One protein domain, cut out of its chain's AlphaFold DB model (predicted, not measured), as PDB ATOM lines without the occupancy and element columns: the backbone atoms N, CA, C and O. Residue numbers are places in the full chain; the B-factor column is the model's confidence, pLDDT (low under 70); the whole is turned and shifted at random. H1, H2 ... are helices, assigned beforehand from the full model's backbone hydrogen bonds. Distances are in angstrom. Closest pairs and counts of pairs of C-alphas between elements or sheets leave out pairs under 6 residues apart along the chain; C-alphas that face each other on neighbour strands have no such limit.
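This is residues 2 to 90 of the 134 residues of the protein "DUF5069 domain-containing protein" of Verrucomicrobia bacterium (UniProt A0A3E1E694). Five short helices make this model: H1 runs along the length of the body, H3 crosses it near its far end, H2 and H4 stand at steep angles to H1 round it, and H5 stands at the other end, past the start of H1 and near H2. Residues 7 to 10 run between H5 and the start of H1. The printed part has 89 residues with five named helices, in the order H1 H2 H3 H4 H5, and no named strand; its class is all helix. It is compact, with a radius of gyration of the C-alphas of 12.4 A, and spans 36 by 28 by 19 A.

H1, residues 11 to 22, touches H3, residues 47 to 55. Their closest C-alphas, those of Arg 19 and Leu 54, are 6.3 A apart, and their lines are about perpendicular at 71 degrees, only just past a steep tilt. H1 and H2, residues 34 to 43, only just touch, with 3 pairs of C-alphas within 8 A; H1 does so with residues 11 to 14 alone. The closest C-alphas there are those of Met 14 and Asp 36, 6.0 A apart, and the helices run opposite ways at a steep tilt of 63 degrees. H4, residues 60 to 70, is close to H1 but not clearly touching; their closest C-alphas, those of Ala 12 and Asp 60, are 7.6 A apart, and their lines are about perpendicular at 79 degrees. H3 and H4 are also close but not clearly touching, with the C-alphas of Gln 53 and Ile 63 closest at 7.0 A. H5, residues 77 to 88, and H2 are near each other, with 10 pairs of C-alphas within 10 A. H5 is apart from H1, H3 and H4. In H1, H3, H4 and H5 every O i to N i+4 pair is within hydrogen-bond range; in H2 4 of 6 are.

H1 begins at C-alpha 11, (-22.904, 2.019, 13.954), and is 16.5 A long from first to last C-alpha. H2 measures 14.9 A, H3 12.3 A and H4 15.1 A in the same way. H4 begins at C-alpha 60, (-13.542, 2.880, 13.932). H5 measures 16.3 A and ends at C-alpha 88, (-31.787, -6.293, 17.679).

The two C-alphas farthest apart are those of Gly 24 and Leu 78, 36.5 A. The link from H1 to H2, 11 residues, is long; those from H2 to H3 and from H3 to H4 are tight, and the one from H4 to H5, 6 residues, is short. The printed part has no cut. The mean pLDDT of the printed part is 95.6, and no printed residue is under 70.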
ATOM      1  N   ARG A   2     -24.838  -7.721  14.122       73.31
ATOM      2  CA  ARG A   2     -24.335  -8.344  15.364       73.31
ATOM      3  C   ARG A   2     -22.994  -7.801  15.874       73.31
ATOM      4  O   ARG A   2     -22.646  -8.047  17.025       73.31
ATOM      5  N   VAL A   3     -22.260  -7.051  15.050       86.75
ATOM      6  CA  VAL A   3     -21.020  -6.378  15.469       86.75
ATOM      7  C   VAL A   3     -21.359  -5.054  16.153       86.75
ATOM      8  O   VAL A   3     -22.114  -4.241  15.619       86.75
ATOM      9  N   ARG A   4     -20.784  -4.850  17.340       93.44
ATOM     10  CA  ARG A   4     -20.964  -3.660  18.176       93.44
ATOM     11  C   ARG A   4     -19.734  -2.770  18.075       93.44
ATOM     12  O   ARG A   4     -18.624  -3.256  18.273       93.44
ATOM     13  N   LEU A   5     -19.935  -1.471  17.869       96.56
ATOM     14  CA  LEU A   5     -18.884  -0.464  18.040       96.56
ATOM     15  C   LEU A   5     -19.281   0.446  19.200       96.56
ATOM     16  O   LEU A   5     -20.319   1.098  19.137       96.56
ATOM     17  N   GLY A   6     -18.513   0.426  20.293       95.50
ATOM     18  CA  GLY A   6     -18.851   1.182  21.508       95.50
ATOM     19  C   GLY A   6     -20.200   0.798  22.129       95.50
ATOM     20  O   GLY A   6     -20.880   1.650  22.683       95.50
ATOM     21  N   GLY A   7     -20.633  -0.457  21.963       96.31
ATOM     22  CA  GLY A   7     -21.941  -0.945  22.424       96.31
ATOM     23  C   GLY A   7     -23.118  -0.633  21.489       96.31
ATOM     24  O   GLY A   7     -24.175  -1.255  21.610       96.31
ATOM     25  N   PHE A   8     -22.954   0.252  20.503       97.06
ATOM     26  CA  PHE A   8     -24.031   0.614  19.580       97.06
ATOM     27  C   PHE A   8     -24.290  -0.477  18.537       97.06
ATOM     28  O   PHE A   8     -23.368  -0.959  17.873       97.06
ATOM     29  N   VAL A   9     -25.568  -0.836  18.363       95.19
ATOM     30  CA  VAL A   9     -26.040  -1.512  17.142       95.19
ATOM     31  C   VAL A   9     -25.908  -0.548  15.965       95.19
ATOM     32  O   VAL A   9     -25.878   0.663  16.175       95.19
ATOM     33  N   ILE A  10     -25.916  -1.051  14.729       94.44
ATOM     34  CA  ILE A  10     -25.987  -0.259  13.481       94.44
ATOM     35  C   ILE A  10     -24.701   0.516  13.159       94.44
ATOM     36  O   ILE A  10     -24.324   0.551  11.991       94.44
ATOM     37  N   LEU A  11     -24.005   1.078  14.154       96.69
ATOM     38  CA  LEU A  11     -22.904   2.019  13.954       96.69
ATOM     39  C   LEU A  11     -21.834   1.486  12.993       96.69
ATOM     40  O   LEU A  11     -21.579   2.135  11.987       96.69
ATOM     41  N   ALA A  12     -21.268   0.299  13.237       95.06
ATOM     42  CA  ALA A  12     -20.235  -0.270  12.363       95.06
ATOM     43  C   ALA A  12     -20.695  -0.351  10.892       95.06
ATOM     44  O   ALA A  12     -20.052   0.206  10.005       95.06
ATOM     45  N   ARG A  13     -21.887  -0.917  10.652       93.56
ATOM     46  CA  ARG A  13     -22.501  -1.002   9.313       93.56
ATOM     47  C   ARG A  13     -22.697   0.376   8.680       93.56
ATOM     48  O   ARG A  13     -22.472   0.550   7.486       93.56
ATOM     49  N   MET A  14     -23.145   1.355   9.460       95.56
ATOM     50  CA  MET A  14     -23.339   2.720   8.980       95.56
ATOM     51  C   MET A  14     -22.009   3.376   8.578       95.56
ATOM     52  O   MET A  14     -21.966   4.059   7.551       95.56
ATOM     53  N   LEU A  15     -20.930   3.163   9.341       96.81
ATOM     54  CA  LEU A  15     -19.605   3.691   8.995       96.81
ATOM     55  C   LEU A  15     -19.091   3.071   7.692       96.81
ATOM     56  O   LEU A  15     -18.614   3.804   6.824       96.81
ATOM     57  N   ASP A  16     -19.257   1.760   7.517       94.75
ATOM     58  CA  ASP A  16     -18.862   1.061   6.290       94.75
ATOM     59  C   ASP A  16     -19.615   1.590   5.070       94.75
ATOM     60  O   ASP A  16     -18.998   1.890   4.048       94.75
ATOM     61  N   LYS A  17     -20.928   1.819   5.192       94.06
ATOM     62  CA  LYS A  17     -21.728   2.463   4.136       94.06
ATOM     63  C   LYS A  17     -21.231   3.870   3.822       94.06
ATOM     64  O   LYS A  17     -21.085   4.225   2.655       94.06
ATOM     65  N   GLY A  18     -20.942   4.666   4.853       96.38
ATOM     66  CA  GLY A  18     -20.394   6.011   4.690       96.38
ATOM     67  C   GLY A  18     -19.075   6.000   3.918       96.38
ATOM     68  O   GLY A  18     -18.921   6.760   2.961       96.38
ATOM     69  N   ARG A  19     -18.159   5.093   4.276       97.06
ATOM     70  CA  ARG A  19     -16.873   4.897   3.588       97.06
ATOM     71  C   ARG A  19     -17.055   4.401   2.155       97.06
ATOM     72  O   ARG A  19     -16.427   4.947   1.251       97.06
ATOM     73  N   ALA A  20     -17.934   3.425   1.929       95.25
ATOM     74  CA  ALA A  20     -18.233   2.905   0.597       95.25
ATOM     75  C   ALA A  20     -18.800   3.998  -0.324       95.25
ATOM     76  O   ALA A  20     -18.403   4.097  -1.484       95.25
ATOM     77  N   GLU A  21     -19.667   4.865   0.201       95.12
ATOM     78  CA  GLU A  21     -20.214   6.000  -0.545       95.12
ATOM     79  C   GLU A  21     -19.150   7.070  -0.835       95.12
ATOM     80  O   GLU A  21     -19.149   7.655  -1.913       95.12
ATOM     81  N   ILE A  22     -18.220   7.337   0.091       95.94
ATOM     82  CA  ILE A  22     -17.069   8.232  -0.160       95.94
ATOM     83  C   ILE A  22     -16.178   7.670  -1.274       95.94
ATOM     84  O   ILE A  22     -15.723   8.418  -2.134       95.94
ATOM     85  N   ALA A  23     -15.955   6.357  -1.272       95.75
ATOM     86  CA  ALA A  23     -15.137   5.671  -2.264       95.75
ATOM     87  C   ALA A  23     -15.857   5.421  -3.606       95.75
ATOM     88  O   ALA A  23     -15.225   4.949  -4.548       95.75
ATOM     89  N   GLY A  24     -17.155   5.729  -3.718       94.94
ATOM     90  CA  GLY A  24     -17.939   5.516  -4.941       94.94
ATOM     91  C   GLY A  24     -18.242   4.044  -5.252       94.94
ATOM     92  O   GLY A  24     -18.486   3.705  -6.407       94.94
ATOM     93  N   ILE A  25     -18.219   3.171  -4.241       94.12
ATOM     94  CA  ILE A  25     -18.419   1.715  -4.367       94.12
ATOM     95  C   ILE A  25     -19.620   1.211  -3.558       94.12
ATOM     96  O   ILE A  25     -19.692   0.037  -3.206       94.12
ATOM     97  N   SER A  26     -20.559   2.094  -3.218       89.88
ATOM     98  CA  SER A  26     -21.679   1.765  -2.333       89.88
ATOM     99  C   SER A  26     -22.756   0.886  -2.973       89.88
ATOM    100  O   SER A  26     -23.530   0.270  -2.246       89.88
ATOM    101  N   GLY A  27     -22.819   0.801  -4.308       88.38
ATOM    102  CA  GLY A  27     -23.893   0.083  -5.002       88.38
ATOM    103  C   GLY A  27     -25.271   0.601  -4.574       88.38
ATOM    104  O   GLY A  27     -25.488   1.811  -4.535       88.38
ATOM    105  N   GLU A  28     -26.162  -0.315  -4.194       86.06
ATOM    106  CA  GLU A  28     -27.517  -0.022  -3.692       86.06
ATOM    107  C   GLU A  28     -27.544   0.440  -2.219       86.06
ATOM    108  O   GLU A  28     -28.589   0.817  -1.684       86.06
ATOM    109  N   TYR A  29     -26.406   0.412  -1.516       86.75
ATOM    110  CA  TYR A  29     -26.341   0.869  -0.134       86.75
ATOM    111  C   TYR A  29     -26.208   2.394  -0.070       86.75
ATOM    112  O   TYR A  29     -25.391   3.003  -0.756       86.75
ATOM    113  N   HIS A  30     -26.978   3.018   0.825       90.12
ATOM    114  CA  HIS A  30     -26.998   4.475   0.992       90.12
ATOM    115  C   HIS A  30     -26.692   4.877   2.432       90.12
ATOM    116  O   HIS A  30     -27.383   4.425   3.353       90.12
ATOM    117  N   TYR A  31     -25.689   5.729   2.647       95.38
ATOM    118  CA  TYR A  31     -25.432   6.338   3.952       95.38
ATOM    119  C   TYR A  31     -26.590   7.268   4.350       95.38
ATOM    120  O   TYR A  31     -27.245   7.868   3.498       95.38
ATOM    121  N   ASN A  32     -26.856   7.389   5.655       96.06
ATOM    122  CA  ASN A  32     -27.968   8.180   6.195       96.06
ATOM    123  C   ASN A  32     -29.357   7.682   5.724       96.06
ATOM    124  O   ASN A  32     -30.303   8.454   5.535       96.06
ATOM    125  N   CYS A  33     -29.493   6.364   5.537       93.62
ATOM    126  CA  CYS A  33     -30.783   5.735   5.249       93.62
ATOM    127  C   CYS A  33     -31.674   5.669   6.513       93.62
ATOM    128  O   CYS A  33     -31.207   5.965   7.616       93.62
ATOM    129  N   PRO A  34     -32.952   5.247   6.408       92.81
ATOM    130  CA  PRO A  34     -33.847   5.160   7.566       92.81
ATOM    131  C   PRO A  34     -33.303   4.348   8.754       92.81
ATOM    132  O   PRO A  34     -33.620   4.672   9.894       92.81
ATOM    133  N   LEU A  35     -32.473   3.324   8.513       92.81
ATOM    134  CA  LEU A  35     -31.829   2.561   9.587       92.81
ATOM    135  C   LEU A  35     -30.758   3.387  10.316       92.81
ATOM    136  O   LEU A  35     -30.746   3.419  11.541       92.81
ATOM    137  N   ASP A  36     -29.898   4.079   9.569       96.19
ATOM    138  CA  ASP A  36     -28.808   4.902  10.110       96.19
ATOM    139  C   ASP A  36     -29.354   6.065  10.951       96.19
ATOM    140  O   ASP A  36     -28.784   6.416  11.985       96.19
ATOM    141  N   LYS A  37     -30.504   6.622  10.547       96.56
ATOM    142  CA  LYS A  37     -31.187   7.692  11.287       96.56
ATOM    143  C   LYS A  37     -31.533   7.297  12.715       96.56
ATOM    144  O   LYS A  37     -31.417   8.127  13.602       96.56
ATOM    145  N   HIS A  38     -31.853   6.026  12.972       96.06
ATOM    146  CA  HIS A  38     -32.072   5.572  14.344       96.06
ATOM    147  C   HIS A  38     -30.847   5.794  15.235       96.06
ATOM    148  O   HIS A  38     -31.011   6.186  16.387       96.06
ATOM    149  N   PHE A  39     -29.637   5.563  14.713       97.75
ATOM    150  CA  PHE A  39     -28.403   5.847  15.441       97.75
ATOM    151  C   PHE A  39     -28.161   7.359  15.540       97.75
ATOM    152  O   PHE A  39     -27.985   7.872  16.645       97.75
ATOM    153  N   LEU A  40     -28.196   8.069  14.407       98.19
ATOM    154  CA  LEU A  40     -27.922   9.510  14.332       98.19
ATOM    155  C   LEU A  40     -28.824  10.319  15.271       98.19
ATOM    156  O   LEU A  40     -28.320  11.163  16.008       98.19
ATOM    157  N   ASP A  41     -30.122  10.014  15.303       98.12
ATOM    158  CA  ASP A  41     -31.099  10.666  16.178       98.12
ATOM    159  C   ASP A  41     -30.878  10.283  17.648       98.12
ATOM    160  O   ASP A  41     -31.032  11.109  18.548       98.12
ATOM    161  N   PHE A  42     -30.482   9.034  17.922       98.31
ATOM    162  CA  PHE A  42     -30.240   8.570  19.287       98.31
ATOM    163  C   PHE A  42     -29.059   9.291  19.943       98.31
ATOM    164  O   PHE A  42     -29.168   9.695  21.105       98.31
ATOM    165  N   VAL A  43     -27.955   9.487  19.214       98.06
ATOM    166  CA  VAL A  43     -26.768  10.204  19.720       98.06
ATOM    167  C   VAL A  43     -26.782  11.706  19.408       98.06
ATOM    168  O   VAL A  43     -26.028  12.468  20.012       98.06
ATOM    169  N   GLY A  44     -27.655  12.159  18.508       98.19
ATOM    170  CA  GLY A  44     -27.740  13.554  18.075       98.19
ATOM    171  C   GLY A  44     -26.487  14.000  17.319       98.19
ATOM    172  O   GLY A  44     -25.871  15.000  17.682       98.19
ATOM    173  N   VAL A  45     -26.073  13.223  16.315       98.19
ATOM    174  CA  VAL A  45     -24.924  13.531  15.445       98.19
ATOM    175  C   VAL A  45     -25.426  13.953  14.069       98.19
ATOM    176  O   VAL A  45     -26.295  13.304  13.494       98.19
ATOM    177  N   ASP A  46     -24.854  15.026  13.519       97.69
ATOM    178  CA  ASP A  46     -25.144  15.439  12.148       97.69
ATOM    179  C   ASP A  46     -24.469  14.485  11.138       97.69
ATOM    180  O   ASP A  46     -23.252  14.262  11.208       97.69
ATOM    181  N   PRO A  47     -25.221  13.916  10.176       97.25
ATOM    182  CA  PRO A  47     -24.671  12.955   9.230       97.25
ATOM    183  C   PRO A  47     -23.609  13.551   8.302       97.25
ATOM    184  O   PRO A  47     -22.705  12.817   7.896       97.25
ATOM    185  N   ALA A  48     -23.688  14.842   7.958       97.38
ATOM    186  CA  ALA A  48     -22.702  15.483   7.094       97.38
ATOM    187  C   ALA A  48     -21.386  15.733   7.846       97.38
ATOM    188  O   ALA A  48     -20.316  15.457   7.304       97.38
ATOM    189  N   ALA A  49     -21.454  16.148   9.113       97.75
ATOM    190  CA  ALA A  49     -20.287  16.281   9.982       97.75
ATOM    191  C   ALA A  49     -19.565  14.938  10.177       97.75
ATOM    192  O   ALA A  49     -18.347  14.857  10.008       97.75
ATOM    193  N   LEU A  50     -20.313  13.862  10.447       97.62
ATOM    194  CA  LEU A  50     -19.733  12.520  10.558       97.62
ATOM    195  C   LEU A  50     -19.121  12.047   9.229       97.62
ATOM    196  O   LEU A  50     -18.048  11.445   9.223       97.62
ATOM    197  N   ARG A  51     -19.744  12.370   8.089       96.56
ATOM    198  CA  ARG A  51     -19.191  12.053   6.765       96.56
ATOM    199  C   ARG A  51     -17.836  12.725   6.524       96.56
ATOM    200  O   ARG A  51     -16.954  12.087   5.953       96.56
ATOM    201  N   ILE A  52     -17.645  13.966   6.982       97.38
ATOM    202  CA  ILE A  52     -16.341  14.648   6.913       97.38
ATOM    203  C   ILE A  52     -15.292  13.841   7.685       97.38
ATOM    204  O   ILE A  52     -14.237  13.540   7.133       97.38
ATOM    205  N   GLN A  53     -15.604  13.395   8.903       97.56
ATOM    206  CA  GLN A  53     -14.668  12.589   9.699       97.56
ATOM    207  C   GLN A  53     -14.314  11.254   9.035       97.56
ATOM    208  O   GLN A  53     -13.163  10.826   9.084       97.56
ATOM    209  N   LEU A  54     -15.273  10.613   8.362       97.00
ATOM    210  CA  LEU A  54     -15.007   9.399   7.586       97.00
ATOM    211  C   LEU A  54     -14.093   9.665   6.383       97.00
ATOM    212  O   LEU A  54     -13.260   8.820   6.055       97.00
ATOM    213  N   SER A  55     -14.208  10.835   5.749       96.38
ATOM    214  CA  SER A  55     -13.364  11.208   4.605       96.38
ATOM    215  C   SER A  55     -11.903  11.467   4.975       96.38
ATOM    216  O   SER A  55     -11.030  11.367   4.118       96.38
ATOM    217  N   GLU A  56     -11.619  11.718   6.256       95.88
ATOM    218  CA  GLU A  56     -10.258  11.869   6.784       95.88
ATOM    219  C   GLU A  56      -9.521  10.523   6.941       95.88
ATOM    220  O   GLU A  56      -8.358  10.504   7.338       95.88
ATOM    221  N   GLY A  57     -10.166   9.390   6.632       90.19
ATOM    222  CA  GLY A  57      -9.542   8.062   6.682       90.19
ATOM    223  C   GLY A  57      -9.398   7.477   8.090       90.19
ATOM    224  O   GLY A  57      -8.632   6.536   8.286       90.19
ATOM    225  N   ARG A  58     -10.134   8.020   9.066       94.06
ATOM    226  CA  ARG A  58     -10.100   7.586  10.470       94.06
ATOM    227  C   ARG A  58     -10.644   6.167  10.666       94.06
ATOM    228  O   ARG A  58     -11.649   5.761  10.059       94.06
ATOM    229  N   GLY A  59     -10.008   5.431  11.574       95.81
ATOM    230  CA  GLY A  59     -10.450   4.107  12.008       95.81
ATOM    231  C   GLY A  59     -11.692   4.154  12.904       95.81
ATOM    232  O   GLY A  59     -12.093   5.203  13.404       95.81
ATOM    233  N   ASP A  60     -12.300   2.992  13.148       97.06
ATOM    234  CA  ASP A  60     -13.542   2.880  13.932       97.06
ATOM    235  C   ASP A  60     -13.417   3.422  15.357       97.06
ATOM    236  O   ASP A  60     -14.311   4.119  15.830       97.06
ATOM    237  N   GLY A  61     -12.300   3.149  16.036       97.19
ATOM    238  CA  GLY A  61     -12.055   3.664  17.386       97.19
ATOM    239  C   GLY A  61     -11.932   5.189  17.428       97.19
ATOM    240  O   GLY A  61     -12.437   5.821  18.353       97.19
ATOM    241  N   GLU A  62     -11.320   5.788  16.407       98.00
ATOM    242  CA  GLU A  62     -11.168   7.244  16.297       98.00
ATOM    243  C   GLU A  62     -12.505   7.925  15.991       98.00
ATOM    244  O   GLU A  62     -12.827   8.953  16.584       98.00
ATOM    245  N   ILE A  63     -13.310   7.332  15.103       98.31
ATOM    246  CA  ILE A  63     -14.668   7.808  14.822       98.31
ATOM    247  C   ILE A  63     -15.556   7.666  16.057       98.31
ATOM    248  O   ILE A  63     -16.291   8.595  16.385       98.31
ATOM    249  N   LEU A  64     -15.469   6.543  16.776       97.88
ATOM    250  CA  LEU A  64     -16.205   6.350  18.022       97.88
ATOM    251  C   LEU A  64     -15.815   7.406  19.063       97.88
ATOM    252  O   LEU A  64     -16.702   8.014  19.655       97.88
ATOM    253  N   GLY A  65     -14.517   7.671  19.242       97.81
ATOM    254  CA  GLY A  65     -14.035   8.736  20.125       97.81
ATOM    255  C   GLY A  65     -14.586  10.108  19.729       97.81
ATOM    256  O   GLY A  65     -15.135  10.822  20.567       97.81
ATOM    257  N   TRP A  66     -14.551  10.435  18.435       98.25
ATOM    258  CA  TRP A  66     -15.126  11.680  17.926       98.25
ATOM    259  C   TRP A  66     -16.636  11.779  18.187       98.25
ATOM    260  O   TRP A  66     -17.115  12.833  18.610       98.25
ATOM    261  N   ILE A  67     -17.391  10.693  17.995       97.88
ATOM    262  CA  ILE A  67     -18.824  10.636  18.320       97.88
ATOM    263  C   ILE A  67     -19.026  10.871  19.820       97.88
ATOM    264  O   ILE A  67     -19.849  11.701  20.199       97.88
ATOM    265  N   SER A  68     -18.260  10.199  20.682       95.88
ATOM    266  CA  SER A  68     -18.342  10.383  22.135       95.88
ATOM    267  C   SER A  68     -18.103  11.833  22.555       95.88
ATOM    268  O   SER A  68     -18.756  12.305  23.485       95.88
ATOM    269  N   GLU A  69     -17.251  12.577  21.848       97.12
ATOM    270  CA  GLU A  69     -16.981  13.998  22.095       97.12
ATOM    271  C   GLU A  69     -18.058  14.929  21.512       97.12
ATOM    272  O   GLU A  69     -18.502  15.848  22.203       97.12
ATOM    273  N   ASN A  70     -18.565  14.653  20.307       96.94
ATOM    274  CA  ASN A  70     -19.392  15.590  19.528       96.94
ATOM    275  C   ASN A  70     -20.899  15.281  19.534       96.94
ATOM    276  O   ASN A  70     -21.696  16.134  19.153       96.94
ATOM    277  N   ALA A  71     -21.310  14.096  19.991       97.25
ATOM    278  CA  ALA A  71     -22.718  13.732  20.142       97.25
ATOM    279  C   ALA A  71     -23.455  14.731  21.044       97.25
ATOM    280  O   ALA A  71     -23.007  14.987  22.172       97.25
ATOM    281  N   ALA A  72     -24.593  15.250  20.570       98.12
ATOM    282  CA  ALA A  72     -25.455  16.139  21.349       98.12
ATOM    283  C   ALA A  72     -26.106  15.417  22.540       98.12
ATOM    284  O   ALA A  72     -26.446  16.044  23.545       98.12
ATOM    285  N   HIS A  73     -26.275  14.097  22.443       97.88
ATOM    286  CA  HIS A  73     -26.849  13.263  23.492       97.88
ATOM    287  C   HIS A  73     -25.779  12.309  24.021       97.88
ATOM    288  O   HIS A  73     -25.440  11.313  23.382       97.88
ATOM    289  N   LYS A  74     -25.241  12.607  25.209       95.31
ATOM    290  CA  LYS A  74     -24.336  11.687  25.907       95.31
ATOM    291  C   LYS A  74     -25.162  10.553  26.499       95.31
ATOM    292  O   LYS A  74     -25.944  10.779  27.417       95.31
ATOM    293  N   ARG A  75     -25.005   9.358  25.936       97.31
ATOM    294  CA  ARG A  75     -25.704   8.151  26.378       97.31
ATOM    295  C   ARG A  75     -24.851   7.400  27.381       97.31
ATOM    296  O   ARG A  75     -23.661   7.202  27.157       97.31
ATOM    297  N   SER A  76     -25.471   7.004  28.481       97.56
ATOM    298  CA  SER A  76     -24.886   6.059  29.425       97.56
ATOM    299  C   SER A  76     -24.801   4.660  28.814       97.56
ATOM    300  O   SER A  76     -25.589   4.313  27.934       97.56
ATOM    301  N   ASP A  77     -23.908   3.824  29.341       97.31
ATOM    302  CA  ASP A  77     -23.771   2.429  28.902       97.31
ATOM    303  C   ASP A  77     -25.101   1.661  28.982       97.31
ATOM    304  O   ASP A  77     -25.415   0.859  28.105       97.31
ATOM    305  N   LEU A  78     -25.927   1.952  29.997       98.06
ATOM    306  CA  LEU A  78     -27.251   1.346  30.147       98.06
ATOM    307  C   LEU A  78     -28.218   1.779  29.038       98.06
ATOM    308  O   LEU A  78     -28.946   0.942  28.510       98.06
ATOM    309  N   GLU A  79     -28.242   3.066  28.680       98.25
ATOM    310  CA  GLU A  79     -29.074   3.550  27.570       98.25
ATOM    311  C   GLU A  79     -28.631   2.939  26.244       98.25
ATOM    312  O   GLU A  79     -29.480   2.534  25.450       98.25
ATOM    313  N   ILE A  80     -27.315   2.859  26.014       98.19
ATOM    314  CA  ILE A  80     -26.746   2.243  24.813       98.19
ATOM    315  C   ILE A  80     -27.190   0.787  24.739       98.19
ATOM    316  O   ILE A  80     -27.740   0.389  23.717       98.19
ATOM    317  N   GLU A  81     -27.032   0.019  25.819       97.56
ATOM    318  CA  GLU A  81     -27.422  -1.391  25.870       97.56
ATOM    319  C   GLU A  81     -28.927  -1.584  25.644       97.56
ATOM    320  O   GLU A  81     -29.332  -2.417  24.834       97.56
ATOM    321  N   GLN A  82     -29.777  -0.789  26.299       98.12
ATOM    322  CA  GLN A  82     -31.231  -0.880  26.137       98.12
ATOM    323  C   GLN A  82     -31.675  -0.547  24.709       98.12
ATOM    324  O   GLN A  82     -32.471  -1.283  24.120       98.12
ATOM    325  N   TRP A  83     -31.151   0.540  24.140       97.75
ATOM    326  CA  TRP A  83     -31.440   0.954  22.769       97.75
ATOM    327  C   TRP A  83     -30.968  -0.098  21.758       97.75
ATOM    328  O   TRP A  83     -31.707  -0.495  20.853       97.75
ATOM    329  N   SER A  84     -29.762  -0.615  21.968       97.06
ATOM    330  CA  SER A  84     -29.153  -1.679  21.181       97.06
ATOM    331  C   SER A  84     -29.959  -2.976  21.214       97.06
ATOM    332  O   SER A  84     -30.266  -3.533  20.159       97.06
ATOM    333  N   SER A  85     -30.349  -3.427  22.406       96.19
ATOM    334  CA  SER A  85     -31.184  -4.614  22.614       96.19
ATOM    335  C   SER A  85     -32.574  -4.464  21.986       96.19
ATOM    336  O   SER A  85     -33.133  -5.438  21.477       96.19
ATOM    337  N   TYR A  86     -33.147  -3.255  21.993       96.06
ATOM    338  CA  TYR A  86     -34.402  -2.971  21.297       96.06
ATOM    339  C   TYR A  86     -34.256  -3.138  19.779       96.06
ATOM    340  O   TYR A  86     -35.081  -3.803  19.151       96.06
ATOM    341  N   HIS A  87     -33.201  -2.574  19.187       95.44
ATOM    342  CA  HIS A  87     -33.000  -2.637  17.741       95.44
ATOM    343  C   HIS A  87     -32.668  -4.038  17.220       95.44
ATOM    344  O   HIS A  87     -33.097  -4.366  16.114       95.44
ATOM    345  N   ASP A  88     -32.001  -4.877  18.013       93.88
ATOM    346  CA  ASP A  88     -31.787  -6.293  17.679       93.88
ATOM    347  C   ASP A  88     -33.098  -7.058  17.498       93.88
ATOM    348  O   ASP A  88     -33.193  -7.954  16.669       93.88
ATOM    349  N   ARG A  89     -34.123  -6.705  18.280       94.56
ATOM    350  CA  ARG A  89     -35.407  -7.421  18.329       94.56
ATOM    351  C   ARG A  89     -36.492  -6.745  17.503       94.56
ATOM    352  O   ARG A  89     -37.646  -7.172  17.516       94.56
ATOM    353  N   ARG A  90     -36.158  -5.649  16.819       94.62
ATOM    354  CA  ARG A  90     -37.148  -4.836  16.124       94.62
ATOM    355  C   ARG A  90     -37.609  -5.542  14.853       94.62
ATOM    356  O   ARG A  90     -36.815  -5.763  13.942       94.62
TER     357      ARG A  90